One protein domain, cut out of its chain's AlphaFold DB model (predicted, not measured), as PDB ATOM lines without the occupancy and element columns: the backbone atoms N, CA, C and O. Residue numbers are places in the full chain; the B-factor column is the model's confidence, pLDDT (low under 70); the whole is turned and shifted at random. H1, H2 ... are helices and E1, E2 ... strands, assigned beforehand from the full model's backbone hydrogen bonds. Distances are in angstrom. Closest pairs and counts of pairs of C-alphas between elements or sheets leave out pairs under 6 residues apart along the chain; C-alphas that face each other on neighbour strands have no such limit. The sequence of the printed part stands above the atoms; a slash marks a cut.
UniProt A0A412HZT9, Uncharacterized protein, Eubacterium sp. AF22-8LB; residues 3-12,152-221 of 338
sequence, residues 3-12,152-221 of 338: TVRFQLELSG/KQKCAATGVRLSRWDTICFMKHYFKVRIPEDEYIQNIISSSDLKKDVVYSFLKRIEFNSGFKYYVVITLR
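This is residues 3 to 12 and 152 to 221 of the 338 residues of an uncharacterized protein of Eubacterium sp. AF22-8LB (UniProt A0A412HZT9). One antiparallel sheet of six strands, strongly twisted and curled like part of a barrel, folds into two leaves: the short strands E2, E3 and E4 face the long hairpin of E5 and E6, with E1 as the hinge. H2 leads into E5 at one end of that hairpin, and H1 only grazes the sheet. The printed part has 80 residues, with named elements in the order E1 E2 E3 E4 H1 H2 E5 E6, two helices and six strands, class mixed; the sheet's order is E2 E3 E4 E1 E6 E5. The whole is compact, with a radius of gyration of the C-alphas of 12.5 A and spans of 35 by 30 by 18 A.

Find C-alpha 198 at (299.220, 493.859, 421.244); from there E5, residues 198 to 208, runs 28.3 A, and E6, residues 211 to 220, runs 28.9 A to C-alpha 220 at (302.198, 494.616, 417.649). E1, residues 3 to 9, is 19.6 A long. Then find E2, residues 161 to 164, E3, residues 167 to 170, and E4, residues 173 to 178, followed by H1, residues 183 to 191, and H2, residues 194 to 197.

In the hairpin of E5 and E6, N 206 and O 213 are 2.9 A apart. E1 pairs with E6 over residues 3 to 7, with N 6 and O 216 at 3.0 A, and with E4 over residues 7 to 9, with N 9 and O 176 at 2.9 A. E2, E3 and E4 form a meander, each strand the antiparallel neighbour of the one before; look at N 161 and O 169, 2.9 A, and N 168 and O 175, 3.0 A. H2 is on the sheet at a height of 6.3 A, over none of its strands; its closest C-alphas to E2 are Leu 194 and Leu 162, 7.0 A. H1 is only just on the sheet, with 5 pairs of C-alphas within 10 A, and grazes it with residues 185 to 189. In H1 every O i to N i+4 pair is within hydrogen-bond range; H2 is too short for one.

The C-alphas farthest apart, Lys 196 and Asn 209, are 37.7 A apart. Residues 13 to 151 are not printed, and C-alphas 12 and 152 are 23.3 A apart across this cut. The links printed whole are tight, and no printed residue is under 70 in pLDDT.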
ATOM      1  N   THR A   3     307.997 494.297 416.536       93.00
ATOM      2  CA  THR A   3     308.321 494.260 417.964       93.00
ATOM      3  C   THR A   3     308.989 495.547 418.421       93.00
ATOM      4  O   THR A   3     309.990 495.971 417.848       93.00
ATOM      5  N   VAL A   4     308.495 496.103 419.524       93.56
ATOM      6  CA  VAL A   4     309.133 497.190 420.268       93.56
ATOM      7  C   VAL A   4     309.626 496.690 421.620       93.56
ATOM      8  O   VAL A   4     309.106 495.725 422.188       93.56
ATOM      9  N   ARG A   5     310.682 497.316 422.138       95.31
ATOM     10  CA  ARG A   5     311.294 496.932 423.410       95.31
ATOM     11  C   ARG A   5     311.597 498.168 424.237       95.31
ATOM     12  O   ARG A   5     312.425 498.976 423.832       95.31
ATOM     13  N   PHE A   6     311.041 498.216 425.439       96.44
ATOM     14  CA  PHE A   6     311.229 499.321 426.372       96.44
ATOM     15  C   PHE A   6     311.920 498.856 427.645       96.44
ATOM     16  O   PHE A   6     311.699 497.737 428.115       96.44
ATOM     17  N   GLN A   7     312.798 499.697 428.188       97.44
ATOM     18  CA  GLN A   7     313.479 499.407 429.447       97.44
ATOM     19  C   GLN A   7     312.532 499.666 430.619       97.44
ATOM     20  O   GLN A   7     311.785 500.636 430.597       97.44
ATOM     21  N   LEU A   8     312.595 498.833 431.655       97.75
ATOM     22  CA  LEU A   8     311.885 499.090 432.905       97.75
ATOM     23  C   LEU A   8     312.715 499.993 433.825       97.75
ATOM     24  O   LEU A   8     313.933 499.808 433.958       97.75
ATOM     25  N   GLU A   9     312.049 500.939 434.478       96.81
ATOM     26  CA  GLU A   9     312.602 501.741 435.570       96.81
ATOM     27  C   GLU A   9     312.255 501.044 436.882       96.81
ATOM     28  O   GLU A   9     311.085 500.877 437.208       96.81
ATOM     29  N   LEU A  10     313.276 500.549 437.586       96.88
ATOM     30  CA  LEU A  10     313.097 499.630 438.709       96.88
ATOM     31  C   LEU A  10     313.834 500.128 439.946       96.88
ATOM     32  O   LEU A  10     315.040 500.390 439.897       96.88
ATOM     33  N   SER A  11     313.135 500.122 441.070       96.69
ATOM     34  CA  SER A  11     313.703 500.186 442.412       96.69
ATOM     35  C   SER A  11     314.507 498.919 442.757       96.69
ATOM     36  O   SER A  11     314.477 497.890 442.067       96.69
ATOM     37  N   GLY A  12     315.244 498.966 443.871       96.19
ATOM     38  CA  GLY A  12     316.035 497.826 444.344       96.19
ATOM     39  C   GLY A  12     315.196 496.583 444.682       96.19
ATOM     40  O   GLY A  12     315.630 495.457 444.413       96.19
ATOM     41  N   LYS A 152     308.741 483.868 428.718       84.06
ATOM     42  CA  LYS A 152     307.743 483.872 427.642       84.06
ATOM     43  C   LYS A 152     306.334 483.741 428.204       84.06
ATOM     44  O   LYS A 152     306.133 483.158 429.264       84.06
ATOM     45  N   GLN A 153     305.357 484.227 427.450       83.69
ATOM     46  CA  GLN A 153     303.943 484.014 427.741       83.69
ATOM     47  C   GLN A 153     303.223 483.444 426.521       83.69
ATOM     48  O   GLN A 153     303.711 483.539 425.395       83.69
ATOM     49  N   LYS A 154     302.058 482.842 426.762       77.81
ATOM     50  CA  LYS A 154     301.271 482.157 425.731       77.81
ATOM     51  C   LYS A 154     300.396 483.110 424.906       77.81
ATOM     52  O   LYS A 154     300.158 482.843 423.736       77.81
ATOM     53  N   CYS A 155     299.923 484.205 425.499       73.81
ATOM     54  CA  CYS A 155     299.077 485.212 424.849       73.81
ATOM     55  C   CYS A 155     299.222 486.580 425.540       73.81
ATOM     56  O   CYS A 155     299.720 486.638 426.662       73.81
ATOM     57  N   ALA A 156     298.786 487.673 424.906       74.75
ATOM     58  CA  ALA A 156     298.800 489.024 425.492       74.75
ATOM     59  C   ALA A 156     297.980 489.165 426.789       74.75
ATOM     60  O   ALA A 156     298.350 489.928 427.678       74.75
ATOM     61  N   ALA A 157     296.884 488.410 426.923       74.75
ATOM     62  CA  ALA A 157     295.952 488.553 428.044       74.75
ATOM     63  C   ALA A 157     296.518 488.071 429.394       74.75
ATOM     64  O   ALA A 157     296.039 488.480 430.453       74.75
ATOM     65  N   THR A 158     297.530 487.195 429.386       79.50
ATOM     66  CA  THR A 158     298.056 486.546 430.597       79.50
ATOM     67  C   THR A 158     299.569 486.718 430.712       79.50
ATOM     68  O   THR A 158     300.295 486.633 429.729       79.50
ATOM     69  N   GLY A 159     300.072 486.927 431.935       84.44
ATOM     70  CA  GLY A 159     301.497 487.194 432.172       84.44
ATOM     71  C   GLY A 159     301.779 488.679 432.320       84.44
ATOM     72  O   GLY A 159     301.413 489.263 433.340       84.44
ATOM     73  N   VAL A 160     302.467 489.255 431.335       91.38
ATOM     74  CA  VAL A 160     302.835 490.673 431.307       91.38
ATOM     75  C   VAL A 160     301.717 491.452 430.637       91.38
ATOM     76  O   VAL A 160     301.594 491.443 429.418       91.38
ATOM     77  N   ARG A 161     300.893 492.141 431.417       91.06
ATOM     78  CA  ARG A 161     299.786 492.941 430.882       91.06
ATOM     79  C   ARG A 161     300.215 494.390 430.719       91.06
ATOM     80  O   ARG A 161     300.891 494.924 431.594       91.06
ATOM     81  N   LEU A 162     299.794 495.014 429.626       88.38
ATOM     82  CA  LEU A 162     300.000 496.434 429.372       88.38
ATOM     83  C   LEU A 162     298.661 497.148 429.487       88.38
ATOM     84  O   LEU A 162     297.790 496.962 428.647       88.38
ATOM     85  N   SER A 163     298.484 497.921 430.556       82.31
ATOM     86  CA  SER A 163     297.318 498.800 430.708       82.31
ATOM     87  C   SER A 163     297.557 500.168 430.078       82.31
ATOM     88  O   SER A 163     296.612 500.807 429.628       82.31
ATOM     89  N   ARG A 164     298.816 500.617 430.075       90.31
ATOM     90  CA  ARG A 164     299.296 501.884 429.522       90.31
ATOM     91  C   ARG A 164     300.689 501.662 428.932       90.31
ATOM     92  O   ARG A 164     301.355 500.688 429.282       90.31
ATOM     93  N   TRP A 165     301.139 502.559 428.060       91.06
ATOM     94  CA  TRP A 165     302.475 502.466 427.457       91.06
ATOM     95  C   TRP A 165     303.605 502.622 428.480       91.06
ATOM     96  O   TRP A 165     304.672 502.030 428.326       91.06
ATOM     97  N   ASP A 166     303.352 503.375 429.546       94.19
ATOM     98  CA  ASP A 166     304.311 503.706 430.599       94.19
ATOM     99  C   ASP A 166     304.325 502.696 431.756       94.19
ATOM    100  O   ASP A 166     305.138 502.817 432.672       94.19
ATOM    101  N   THR A 167     303.435 501.698 431.744       95.25
ATOM    102  CA  THR A 167     303.219 500.816 432.895       95.25
ATOM    103  C   THR A 167     302.855 499.401 432.466       95.25
ATOM    104  O   THR A 167     301.864 499.170 431.769       95.25
ATOM    105  N   ILE A 168     303.595 498.421 432.985       95.12
ATOM    106  CA  ILE A 168     303.233 497.005 432.867       95.12
ATOM    107  C   ILE A 168     302.789 496.422 434.203       95.12
ATOM    108  O   ILE A 168     303.284 496.809 435.257       95.12
ATOM    109  N   CYS A 169     301.916 495.421 434.151       94.38
ATOM    110  CA  CYS A 169     301.551 494.590 435.288       94.38
ATOM    111  C   CYS A 169     302.093 493.169 435.095       94.38
ATOM    112  O   CYS A 169     301.774 492.500 434.110       94.38
ATOM    113  N   PHE A 170     302.872 492.679 436.055       94.75
ATOM    114  CA  PHE A 170     303.358 491.302 436.090       94.75
ATOM    115  C   PHE A 170     303.271 490.752 437.517       94.75
ATOM    116  O   PHE A 170     303.753 491.372 438.457       94.75
ATOM    117  N   MET A 171     302.634 489.587 437.690       92.94
ATOM    118  CA  MET A 171     302.428 488.942 439.003       92.94
ATOM    119  C   MET A 171     301.818 489.866 440.072       92.94
ATOM    120  O   MET A 171     302.212 489.814 441.230       92.94
ATOM    121  N   LYS A 172     300.841 490.703 439.689       91.12
ATOM    122  CA  LYS A 172     300.200 491.727 440.546       91.12
ATOM    123  C   LYS A 172     301.113 492.890 440.972       91.12
ATOM    124  O   LYS A 172     300.674 493.740 441.734       91.12
ATOM    125  N   HIS A 173     302.332 492.968 440.447       93.94
ATOM    126  CA  HIS A 173     303.213 494.124 440.593       93.94
ATOM    127  C   HIS A 173     303.121 495.017 439.357       93.94
ATOM    128  O   HIS A 173     302.987 494.511 438.240       93.94
ATOM    129  N   TYR A 174     303.208 496.326 439.566       95.88
ATOM    130  CA  TYR A 174     303.264 497.322 438.502       95.88
ATOM    131  C   TYR A 174     304.698 497.811 438.353       95.88
ATOM    132  O   TYR A 174     305.355 498.060 439.355       95.88
ATOM    133  N   PHE A 175     305.178 497.920 437.116       96.69
ATOM    134  CA  PHE A 175     306.526 498.390 436.816       96.69
ATOM    135  C   PHE A 175     306.456 499.524 435.806       96.69
ATOM    136  O   PHE A 175     305.797 499.391 434.769       96.69
ATOM    137  N   LYS A 176     307.187 500.601 436.094       97.19
ATOM    138  CA  LYS A 176     307.308 501.746 435.200       97.19
ATOM    139  C   LYS A 176     308.157 501.388 433.981       97.19
ATOM    140  O   LYS A 176     309.202 500.740 434.084       97.19
ATOM    141  N   VAL A 177     307.703 501.825 432.819       96.88
ATOM    142  CA  VAL A 177     308.349 501.658 431.524       96.88
ATOM    143  C   VAL A 177     308.952 502.995 431.114       96.88
ATOM    144  O   VAL A 177     308.275 504.017 431.105       96.88
ATOM    145  N   ARG A 178     310.234 502.991 430.749       95.69
ATOM    146  CA  ARG A 178     310.882 504.150 430.139       95.69
ATOM    147  C   ARG A 178     310.480 504.233 428.671       95.69
ATOM    148  O   ARG A 178     310.903 503.385 427.880       95.69
ATOM    149  N   ILE A 179     309.731 505.275 428.326       93.81
ATOM    150  CA  ILE A 179     309.367 505.624 426.952       93.81
ATOM    151  C   ILE A 179     310.397 506.629 426.414       93.81
ATOM    152  O   ILE A 179     310.566 507.687 427.014       93.81
ATOM    153  N   PRO A 180     311.125 506.308 425.332       92.44
ATOM    154  CA  PRO A 180     311.949 507.281 424.619       92.44
ATOM    155  C   PRO A 180     311.111 508.387 423.960       92.44
ATOM    156  O   PRO A 180     310.055 508.104 423.400       92.44
ATOM    157  N   GLU A 181     311.633 509.612 423.933       89.69
ATOM    158  CA  GLU A 181     311.053 510.771 423.219       89.69
ATOM    159  C   GLU A 181     311.288 510.733 421.694       89.69
ATOM    160  O   GLU A 181     310.985 511.674 420.976       89.69
ATOM    161  N   ASP A 182     311.821 509.622 421.189       89.12
ATOM    162  CA  ASP A 182     312.090 509.380 419.773       89.12
ATOM    163  C   ASP A 182     310.802 509.440 418.931       89.12
ATOM    164  O   ASP A 182     309.829 508.750 419.241       89.12
ATOM    165  N   GLU A 183     310.814 510.221 417.845       88.44
ATOM    166  CA  GLU A 183     309.648 510.451 416.973       88.44
ATOM    167  C   GLU A 183     309.039 509.134 416.474       88.44
ATOM    168  O   GLU A 183     307.827 508.934 416.514       88.44
ATOM    169  N   TYR A 184     309.884 508.176 416.083       88.44
ATOM    170  CA  TYR A 184     309.430 506.864 415.633       88.44
ATOM    171  C   TYR A 184     308.689 506.096 416.738       88.44
ATOM    172  O   TYR A 184     307.682 505.440 416.468       88.44
ATOM    173  N   ILE A 185     309.152 506.175 417.989       90.94
ATOM    174  CA  ILE A 185     308.444 505.586 419.132       90.94
ATOM    175  C   ILE A 185     307.125 506.312 419.403       90.94
ATOM    176  O   ILE A 185     306.118 505.639 419.624       90.94
ATOM    177  N   GLN A 186     307.107 507.644 419.362       90.12
ATOM    178  CA  GLN A 186     305.885 508.424 419.581       90.12
ATOM    179  C   GLN A 186     304.834 508.129 418.506       90.12
ATOM    180  O   GLN A 186     303.672 507.897 418.828       90.12
ATOM    181  N   ASN A 187     305.253 507.990 417.247       88.88
ATOM    182  CA  ASN A 187     304.380 507.584 416.149       88.88
ATOM    183  C   ASN A 187     303.765 506.199 416.385       88.88
ATOM    184  O   ASN A 187     302.572 506.013 416.150       88.88
ATOM    185  N   ILE A 188     304.529 505.228 416.903       90.50
ATOM    186  CA  ILE A 188     303.988 503.906 417.274       90.50
ATOM    187  C   ILE A 188     302.950 504.033 418.389       90.50
ATOM    188  O   ILE A 188     301.884 503.428 418.306       90.50
ATOM    189  N   ILE A 189     303.264 504.805 419.427       90.06
ATOM    190  CA  ILE A 189     302.398 504.983 420.595       90.06
ATOM    191  C   ILE A 189     301.066 505.624 420.199       90.06
ATOM    192  O   ILE A 189     300.019 505.151 420.634       90.06
ATOM    193  N   SER A 190     301.111 506.657 419.356       88.31
ATOM    194  CA  SER A 190     299.933 507.401 418.905       88.31
ATOM    195  C   SER A 190     299.082 506.629 417.896       88.31
ATOM    196  O   SER A 190     297.868 506.800 417.868       88.31
ATOM    197  N   SER A 191     299.696 505.773 417.072       86.88
ATOM    198  CA  SER A 191     298.995 505.012 416.024       86.88
ATOM    199  C   SER A 191     298.471 503.643 416.465       86.88
ATOM    200  O   SER A 191     297.701 503.035 415.725       86.88
ATOM    201  N   SER A 192     298.880 503.139 417.636       86.75
ATOM    202  CA  SER A 192     298.563 501.774 418.079       86.75
ATOM    203  C   SER A 192     297.682 501.750 419.334       86.75
ATOM    204  O   SER A 192     298.013 502.339 420.365       86.75
ATOM    205  N   ASP A 193     296.605 500.967 419.294       86.69
ATOM    206  CA  ASP A 193     295.746 500.673 420.441       86.69
ATOM    207  C   ASP A 193     296.260 499.424 421.170       86.69
ATOM    208  O   ASP A 193     296.154 498.295 420.684       86.69
ATOM    209  N   LEU A 194     296.765 499.603 422.397       86.50
ATOM    210  CA  LEU A 194     297.294 498.509 423.218       86.50
ATOM    211  C   LEU A 194     296.321 497.333 423.391       86.50
ATOM    212  O   LEU A 194     296.773 496.193 423.510       86.50
ATOM    213  N   LYS A 195     295.005 497.577 423.426       83.50
ATOM    214  CA  LYS A 195     294.010 496.510 423.626       83.50
ATOM    215  C   LYS A 195     293.790 495.674 422.368       83.50
ATOM    216  O   LYS A 195     293.479 494.490 422.489       83.50
ATOM    217  N   LYS A 196     293.926 496.277 421.185       86.00
ATOM    218  CA  LYS A 196     293.639 495.632 419.893       86.00
ATOM    219  C   LYS A 196     294.900 495.103 419.215       86.00
ATOM    220  O   LYS A 196     294.884 494.007 418.648       86.00
ATOM    221  N   ASP A 197     295.995 495.846 419.322       89.81
ATOM    222  CA  ASP A 197     297.183 495.631 418.498       89.81
ATOM    223  C   ASP A 197     298.244 494.773 419.181       89.81
ATOM    224  O   ASP A 197     299.035 494.121 418.495       89.81
ATOM    225  N   VAL A 198     298.262 494.702 420.517       89.69
ATOM    226  CA  VAL A 198     299.220 493.859 421.244       89.69
ATOM    227  C   VAL A 198     298.837 492.392 421.112       89.69
ATOM    228  O   VAL A 198     297.819 491.935 421.625       89.69
ATOM    229  N   VAL A 199     299.721 491.613 420.492       88.88
ATOM    230  CA  VAL A 199     299.517 490.168 420.321       88.88
ATOM    231  C   VAL A 199     300.302 489.363 421.349       88.88
ATOM    232  O   VAL A 199     299.787 488.404 421.931       88.88
ATOM    233  N   TYR A 200     301.533 489.789 421.636       88.38
ATOM    234  CA  TYR A 200     302.368 489.197 422.676       88.38
ATOM    235  C   TYR A 200     303.149 490.275 423.406       88.38
ATOM    236  O   TYR A 200     303.638 491.225 422.804       88.38
ATOM    237  N   SER A 201     303.358 490.072 424.693       91.81
ATOM    238  CA  SER A 201     304.311 490.825 425.497       91.81
ATOM    239  C   SER A 201     305.175 489.841 426.278       91.81
ATOM    240  O   SER A 201     304.834 488.675 426.397       91.81
ATOM    241  N   PHE A 202     306.353 490.218 426.749       94.00
ATOM    242  CA  PHE A 202     307.102 489.378 427.687       94.00
ATOM    243  C   PHE A 202     308.224 490.159 428.348       94.00
ATOM    244  O   PHE A 202     308.692 491.180 427.840       94.00
ATOM    245  N   LEU A 203     308.690 489.643 429.483       96.44
ATOM    246  CA  LEU A 203     309.873 490.171 430.142       96.44
ATOM    247  C   LEU A 203     311.124 489.629 429.466       96.44
ATOM    248  O   LEU A 203     311.282 488.418 429.290       96.44
ATOM    249  N   LYS A 204     312.051 490.532 429.167       97.06
ATOM    250  CA  LYS A 204     313.407 490.220 428.725       97.06
ATOM    251  C   LYS A 204     314.408 490.843 429.689       97.06
ATOM    252  O   LYS A 204     314.191 491.936 430.201       97.06
ATOM    253  N   ARG A 205     315.536 490.180 429.921       97.31
ATOM    254  CA  ARG A 205     316.675 490.761 430.635       97.31
ATOM    255  C   ARG A 205     317.920 490.739 429.771       97.31
ATOM    256  O   ARG A 205     318.122 489.825 428.981       97.31
ATOM    257  N   ILE A 206     318.765 491.744 429.935       96.38
ATOM    258  CA  ILE A 206     320.029 491.872 429.214       96.38
ATOM    259  C   ILE A 206     321.140 492.092 430.235       96.38
ATOM    260  O   ILE A 206     320.990 492.892 431.160       96.38
ATOM    261  N   GLU A 207     322.245 491.360 430.089       95.25
ATOM    262  CA  GLU A 207     323.393 491.459 430.989       95.25
ATOM    263  C   GLU A 207     324.274 492.675 430.643       95.25
ATOM    264  O   GLU A 207     324.662 492.904 429.489       95.25
ATOM    265  N   PHE A 208     324.606 493.452 431.673       94.88
ATOM    266  CA  PHE A 208     325.571 494.549 431.660       94.88
ATOM    267  C   PHE A 208     326.606 494.336 432.773       94.88
ATOM    268  O   PHE A 208     326.436 493.493 433.658       94.88
ATOM    269  N   ASN A 209     327.676 495.136 432.773       92.06
ATOM    270  CA  ASN A 209     328.701 495.070 433.820       92.06
ATOM    271  C   ASN A 209     328.106 495.324 435.219       92.06
ATOM    272  O   ASN A 209     328.447 494.617 436.169       92.06
ATOM    273  N   SER A 210     327.127 496.230 435.323       91.69
ATOM    274  CA  SER A 210     326.358 496.520 436.545       91.69
ATOM    275  C   SER A 210     325.286 495.470 436.895       91.69
ATOM    276  O   SER A 210     324.554 495.617 437.874       91.69
ATOM    277  N   GLY A 211     325.192 494.383 436.126       92.06
ATOM    278  CA  GLY A 211     324.203 493.318 436.287       92.06
ATOM    279  C   GLY A 211     323.109 493.365 435.223       92.06
ATOM    280  O   GLY A 211     323.260 493.987 434.174       92.06
ATOM    281  N   PHE A 212     322.003 492.670 435.474       96.25
ATOM    282  CA  PHE A 212     320.891 492.626 434.530       96.25
ATOM    283  C   PHE A 212     320.083 493.927 434.538       96.25
ATOM    284  O   PHE A 212     319.730 494.438 435.606       96.25
ATOM    285  N   LYS A 213     319.759 494.414 433.338       96.81
ATOM    286  CA  LYS A 213     318.674 495.370 433.092       96.81
ATOM    287  C   LYS A 213     317.483 494.623 432.505       96.81
ATOM    288  O   LYS A 213     317.672 493.653 431.767       96.81
ATOM    289  N   TYR A 214     316.281 495.071 432.837       97.94
ATOM    290  CA  TYR A 214     315.037 494.409 432.460       97.94
ATOM    291  C   TYR A 214     314.255 495.274 431.484       97.94
ATOM    292  O   TYR A 214     314.322 496.500 431.525       97.94
ATOM    293  N   TYR A 215     313.546 494.600 430.595       97.81
ATOM    294  CA  TYR A 215     312.822 495.182 429.486       97.81
ATOM    295  C   TYR A 215     311.481 494.474 429.348       97.81
ATOM    296  O   TYR A 215     311.387 493.267 429.588       97.81
ATOM    297  N   VAL A 216     310.477 495.208 428.889       96.06
ATOM    298  CA  VAL A 216     309.302 494.611 428.263       96.06
ATOM    299  C   VAL A 216     309.519 494.585 426.758       96.06
ATOM    300  O   VAL A 216     310.007 495.546 426.163       96.06
ATOM    301  N   VAL A 217     309.197 493.454 426.149       95.25
ATOM    302  CA  VAL A 217     309.122 493.295 424.700       95.25
ATOM    303  C   VAL A 217     307.649 493.198 424.342       95.25
ATOM    304  O   VAL A 217     306.947 492.408 424.965       95.25
ATOM    305  N   ILE A 218     307.187 493.994 423.382       93.50
ATOM    306  CA  ILE A 218     305.787 494.077 422.952       93.50
ATOM    307  C   ILE A 218     305.752 493.806 421.453       93.50
ATOM    308  O   ILE A 218     306.494 494.418 420.692       93.50
ATOM    309  N   THR A 219     304.914 492.867 421.038       92.81
ATOM    310  CA  THR A 219     304.687 492.511 419.639       92.81
ATOM    311  C   THR A 219     303.337 493.059 419.208       92.81
ATOM    312  O   THR A 219     302.317 492.682 419.789       92.81
ATOM    313  N   LEU A 220     303.356 493.917 418.195       92.50
ATOM    314  CA  LEU A 220     302.198 494.616 417.649       92.50
ATOM    315  C   LEU A 220     301.781 494.001 416.306       92.50
ATOM    316  O   LEU A 220     302.609 493.452 415.560       92.50
ATOM    317  N   ARG A 221     300.481 494.058 416.014       92.38
ATOM    318  CA  ARG A 221     299.905 493.693 414.714       92.38
ATOM    319  C   ARG A 221     300.280 494.740 413.653       92.38
ATOM    320  O   ARG A 221     300.633 495.862 413.983       92.38
TER     321      ARG A 221